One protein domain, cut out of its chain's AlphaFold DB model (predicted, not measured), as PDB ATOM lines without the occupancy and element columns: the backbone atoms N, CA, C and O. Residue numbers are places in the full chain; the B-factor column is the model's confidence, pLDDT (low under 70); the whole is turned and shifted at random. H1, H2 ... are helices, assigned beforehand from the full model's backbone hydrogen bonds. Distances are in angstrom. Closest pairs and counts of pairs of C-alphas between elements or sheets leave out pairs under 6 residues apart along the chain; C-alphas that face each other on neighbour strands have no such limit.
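This is residues 36 to 75 of the 93 residues of an uncharacterized protein of Cellulomonas uda (UniProt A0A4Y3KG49). One long helix, H1, makes nearly the whole length of a thin rod, and past its last residue, Val 67, the backbone turns and folds back a little into the short helix H2, like a small hook. The printed part has 40 residues with two named helices, H1 then H2, and no named strand; the class is all helix. The whole is extended, with a radius of gyration of the C-alphas of 17.0 A and spans of 54 by 11 by 6 A.

H1, residues 37 to 67, runs 45.3 A from C-alpha 37 at (149.853, 114.136, 164.825) to C-alpha 67 at (126.854, 143.362, 138.992). H2, residues 71 to 75, ends with C-alpha 75 at (123.402, 138.008, 130.047).

H1 and H2 only just touch, and only at the corner by their link, with 3 pairs of C-alphas within 8 A; H1 takes part with residues 66 to 67 alone. The closest C-alphas are those of Leu 66 and Arg 74, 6.2 A apart. Residues 36 to 64, of which 37 to 64 belong to H1, stand free. In H1 and H2, every O i to N i+4 pair is within hydrogen-bond range.

The two C-alphas farthest apart, those of Gly 36 and Asp 71, are 54.2 A apart. The link from H1 to H2 is tight, and the printed part has no cut. The mean pLDDT of the printed part is 90.3, and no printed residue is under 70.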
ATOM      1  N   GLY A  36     153.121 116.564 167.438       80.62
ATOM      2  CA  GLY A  36     153.060 115.525 166.413       80.62
ATOM      3  C   GLY A  36     151.727 115.503 165.659       80.62
ATOM      4  O   GLY A  36     151.326 116.495 165.054       80.62
ATOM      5  N   ALA A  37     151.045 114.354 165.649       85.38
ATOM      6  CA  ALA A  37     149.853 114.136 164.825       85.38
ATOM      7  C   ALA A  37     148.694 115.096 165.147       85.38
ATOM      8  O   ALA A  37     147.996 115.533 164.231       85.38
ATOM      9  N   ALA A  38     148.510 115.458 166.421       84.88
ATOM     10  CA  ALA A  38     147.461 116.389 166.834       84.88
ATOM     11  C   ALA A  38     147.673 117.788 166.233       84.88
ATOM     12  O   ALA A  38     146.725 118.387 165.715       84.88
ATOM     13  N   GLU A  39     148.915 118.279 166.230       87.12
ATOM     14  CA  GLU A  39     149.251 119.565 165.618       87.12
ATOM     15  C   GLU A  39     149.161 119.504 164.091       87.12
ATOM     16  O   GLU A  39     148.593 120.403 163.474       87.12
ATOM     17  N   MET A  40     149.602 118.409 163.461       91.12
ATOM     18  CA  MET A  40     149.451 118.234 162.008       91.12
ATOM     19  C   MET A  40     147.981 118.286 161.560       91.12
ATOM     20  O   MET A  40     147.652 118.949 160.574       91.12
ATOM     21  N   ILE A  41     147.074 117.641 162.302       91.19
ATOM     22  CA  ILE A  41     145.628 117.696 162.030       91.19
ATOM     23  C   ILE A  41     145.098 119.124 162.211       91.19
ATOM     24  O   ILE A  41     144.298 119.591 161.393       91.19
ATOM     25  N   ARG A  42     145.550 119.842 163.246       90.69
ATOM     26  CA  ARG A  42     145.169 121.241 163.478       90.69
ATOM     27  C   ARG A  42     145.599 122.135 162.316       90.69
ATOM     28  O   ARG A  42     144.780 122.915 161.833       90.69
ATOM     29  N   GLN A  43     146.821 121.973 161.812       94.19
ATOM     30  CA  GLN A  43     147.316 122.708 160.644       94.19
ATOM     31  C   GLN A  43     146.484 122.415 159.387       94.19
ATOM     32  O   GLN A  43     146.075 123.344 158.687       94.19
ATOM     33  N   LEU A  44     146.140 121.146 159.132       95.50
ATOM     34  CA  LEU A  44     145.260 120.779 158.018       95.50
ATOM     35  C   LEU A  44     143.868 121.414 158.152       95.50
ATOM     36  O   LEU A  44     143.316 121.924 157.176       95.50
ATOM     37  N   LYS A  45     143.304 121.415 159.362       95.50
ATOM     38  CA  LYS A  45     142.005 122.032 159.647       95.50
ATOM     39  C   LYS A  45     142.037 123.544 159.419       95.50
ATOM     40  O   LYS A  45     141.130 124.068 158.774       95.50
ATOM     41  N   ILE A  46     143.092 124.224 159.872       96.88
ATOM     42  CA  ILE A  46     143.307 125.652 159.605       96.88
ATOM     43  C   ILE A  46     143.357 125.896 158.093       96.88
ATOM     44  O   ILE A  46     142.617 126.738 157.588       96.88
ATOM     45  N   ALA A  47     144.160 125.128 157.351       97.00
ATOM     46  CA  ALA A  47     144.267 125.265 155.899       97.00
ATOM     47  C   ALA A  47     142.919 125.048 155.187       97.00
ATOM     48  O   ALA A  47     142.551 125.824 154.301       97.00
ATOM     49  N   HIS A  48     142.155 124.035 155.602       96.50
ATOM     50  CA  HIS A  48     140.810 123.775 155.090       96.50
ATOM     51  C   HIS A  48     139.862 124.953 155.351       96.50
ATOM     52  O   HIS A  48     139.179 125.411 154.434       96.50
ATOM     53  N   ASP A  49     139.819 125.464 156.580       95.81
ATOM     54  CA  ASP A  49     138.905 126.549 156.948       95.81
ATOM     55  C   ASP A  49     139.245 127.838 156.198       95.81
ATOM     56  O   ASP A  49     138.351 128.496 155.660       95.81
ATOM     57  N   GLN A  50     140.537 128.119 156.032       97.00
ATOM     58  CA  GLN A  50     141.017 129.207 155.184       97.00
ATOM     59  C   GLN A  50     140.622 129.019 153.714       97.00
ATOM     60  O   GLN A  50     140.217 129.977 153.054       97.00
ATOM     61  N   ALA A  51     140.685 127.797 153.180       96.50
ATOM     62  CA  ALA A  51     140.245 127.521 151.814       96.50
ATOM     63  C   ALA A  51     138.732 127.743 151.639       96.50
ATOM     64  O   ALA A  51     138.301 128.337 150.646       96.50
ATOM     65  N   VAL A  52     137.918 127.317 152.609       96.25
ATOM     66  CA  VAL A  52     136.461 127.526 152.605       96.25
ATOM     67  C   VAL A  52     136.112 129.013 152.664       96.25
ATOM     68  O   VAL A  52     135.254 129.481 151.900       96.25
ATOM     69  N   GLU A  53     136.790 129.763 153.530       94.25
ATOM     70  CA  GLU A  53     136.624 131.208 153.668       94.25
ATOM     71  C   GLU A  53     137.004 131.932 152.371       94.25
ATOM     72  O   GLU A  53     136.176 132.632 151.783       94.25
ATOM     73  N   ARG A  54     138.211 131.679 151.847       96.12
ATOM     74  CA  ARG A  54     138.705 132.297 150.605       96.12
ATOM     75  C   ARG A  54     137.834 131.969 149.405       96.12
ATOM     76  O   ARG A  54     137.579 132.840 148.578       96.12
ATOM     77  N   ARG A  55     137.324 130.739 149.312       94.50
ATOM     78  CA  ARG A  55     136.378 130.356 148.259       94.50
ATOM     79  C   ARG A  55     135.088 131.168 148.341       94.50
ATOM     80  O   ARG A  55     134.557 131.581 147.312       94.50
ATOM     81  N   SER A  56     134.582 131.393 149.549       93.00
ATOM     82  CA  SER A  56     133.380 132.201 149.766       93.00
ATOM     83  C   SER A  56     133.636 133.669 149.418       93.00
ATOM     84  O   SER A  56     132.850 134.255 148.675       93.00
ATOM     85  N   ALA A  57     134.768 134.225 149.856       94.69
ATOM     86  CA  ALA A  57     135.196 135.575 149.503       94.69
ATOM     87  C   ALA A  57     135.341 135.751 147.981       94.69
ATOM     88  O   ALA A  57     134.760 136.671 147.416       94.69
ATOM     89  N   ALA A  58     136.008 134.818 147.293       94.44
ATOM     90  CA  ALA A  58     136.153 134.841 145.838       94.44
ATOM     91  C   ALA A  58     134.794 134.841 145.123       94.44
ATOM     92  O   ALA A  58     134.589 135.601 144.179       94.44
ATOM     93  N   MET A  59     133.835 134.033 145.590       90.19
ATOM     94  CA  MET A  59     132.476 134.030 145.039       90.19
ATOM     95  C   MET A  59     131.758 135.367 145.222       90.19
ATOM     96  O   MET A  59     131.066 135.807 144.306       90.19
ATOM     97  N   VAL A  60     131.900 136.006 146.383       91.38
ATOM     98  CA  VAL A  60     131.321 137.334 146.636       91.38
ATOM     99  C   VAL A  60     131.958 138.376 145.718       91.38
ATOM    100  O   VAL A  60     131.233 139.120 145.059       91.38
ATOM    101  N   THR A  61     133.285 138.372 145.590       91.50
ATOM    102  CA  THR A  61     134.018 139.282 144.701       91.50
ATOM    103  C   THR A  61     133.601 139.112 143.240       91.50
ATOM    104  O   THR A  61     133.283 140.097 142.580       91.50
ATOM    105  N   MET A  62     133.520 137.874 142.739       89.31
ATOM    106  CA  MET A  62     133.068 137.606 141.367       89.31
ATOM    107  C   MET A  62     131.639 138.109 141.130       89.31
ATOM    108  O   MET A  62     131.367 138.722 140.101       89.31
ATOM    109  N   LYS A  63     130.726 137.907 142.088       86.12
ATOM    110  CA  LYS A  63     129.355 138.435 141.990       86.12
ATOM    111  C   LYS A  63     129.334 139.961 141.939       86.12
ATOM    112  O   LYS A  63     128.606 140.514 141.124       86.12
ATOM    113  N   ALA A  64     130.135 140.628 142.768       88.62
ATOM    114  CA  ALA A  64     130.243 142.084 142.750       88.62
ATOM    115  C   ALA A  64     130.745 142.593 141.388       88.62
ATOM    116  O   ALA A  64     130.152 143.505 140.818       88.62
ATOM    117  N   MET A  65     131.769 141.950 140.815       88.56
ATOM    118  CA  MET A  65     132.266 142.279 139.473       88.56
ATOM    119  C   MET A  65     131.184 142.112 138.399       88.56
ATOM    120  O   MET A  65     131.021 142.995 137.563       88.56
ATOM    121  N   LEU A  66     130.404 141.024 138.444       87.31
ATOM    122  CA  LEU A  66     129.309 140.790 137.494       87.31
ATOM    123  C   LEU A  66     128.194 141.835 137.601       87.31
ATOM    124  O   LEU A  66     127.644 142.238 136.582       87.31
ATOM    125  N   VAL A  67     127.865 142.305 138.807       87.06
ATOM    126  CA  VAL A  67     126.854 143.362 138.992       87.06
ATOM    127  C   VAL A  67     127.261 144.657 138.283       87.06
ATOM    128  O   VAL A  67     126.397 145.338 137.733       87.06
ATOM    129  N   HIS A  68     128.559 144.963 138.251       87.56
ATOM    130  CA  HIS A  68     129.112 146.146 137.587       87.56
ATOM    131  C   HIS A  68     129.527 145.909 136.125       87.56
ATOM    132  O   HIS A  68     129.995 146.838 135.468       87.56
ATOM    133  N   ALA A  69     129.371 144.689 135.605       85.94
ATOM    134  CA  ALA A  69     129.740 144.359 134.234       85.94
ATOM    135  C   ALA A  69     128.696 144.868 133.209       85.94
ATOM    136  O   ALA A  69     127.509 144.969 133.536       85.94
ATOM    137  N   PRO A  70     129.108 145.134 131.954       88.69
ATOM    138  CA  PRO A  70     128.211 145.417 130.830       88.69
ATOM    139  C   PRO A  70     127.097 144.372 130.631       88.69
ATOM    140  O   PRO A  70     127.273 143.186 130.913       88.69
ATOM    141  N   ASP A  71     125.958 144.799 130.077       83.38
ATOM    142  CA  ASP A  71     124.742 143.978 129.925       83.38
ATOM    143  C   ASP A  71     124.919 142.688 129.127       83.38
ATOM    144  O   ASP A  71     124.217 141.709 129.379       83.38
ATOM    145  N   GLU A  72     125.818 142.691 128.149       85.00
ATOM    146  CA  GLU A  72     126.160 141.511 127.354       85.00
ATOM    147  C   GLU A  72     126.816 140.440 128.237       85.00
ATOM    148  O   GLU A  72     126.302 139.327 128.349       85.00
ATOM    149  N   LEU A  73     127.840 140.822 129.008       81.12
ATOM    150  CA  LEU A  73     128.525 139.936 129.953       81.12
ATOM    151  C   LEU A  73     127.601 139.443 131.074       81.12
ATOM    152  O   LEU A  73     127.685 138.280 131.477       81.12
ATOM    153  N   ARG A  74     126.682 140.285 131.566       80.94
ATOM    154  CA  ARG A  74     125.672 139.861 132.556       80.94
ATOM    155  C   ARG A  74     124.723 138.808 131.984       80.94
ATOM    156  O   ARG A  74     124.421 137.832 132.667       80.94
ATOM    157  N   ARG A  75     124.283 138.970 130.731       80.50
ATOM    158  CA  ARG A  75     123.402 138.008 130.047       80.50
ATOM    159  C   ARG A  75     124.097 136.674 129.786       80.50
ATOM    160  O   ARG A  75     123.524 135.629 130.084       80.50
TER     161      ARG A  75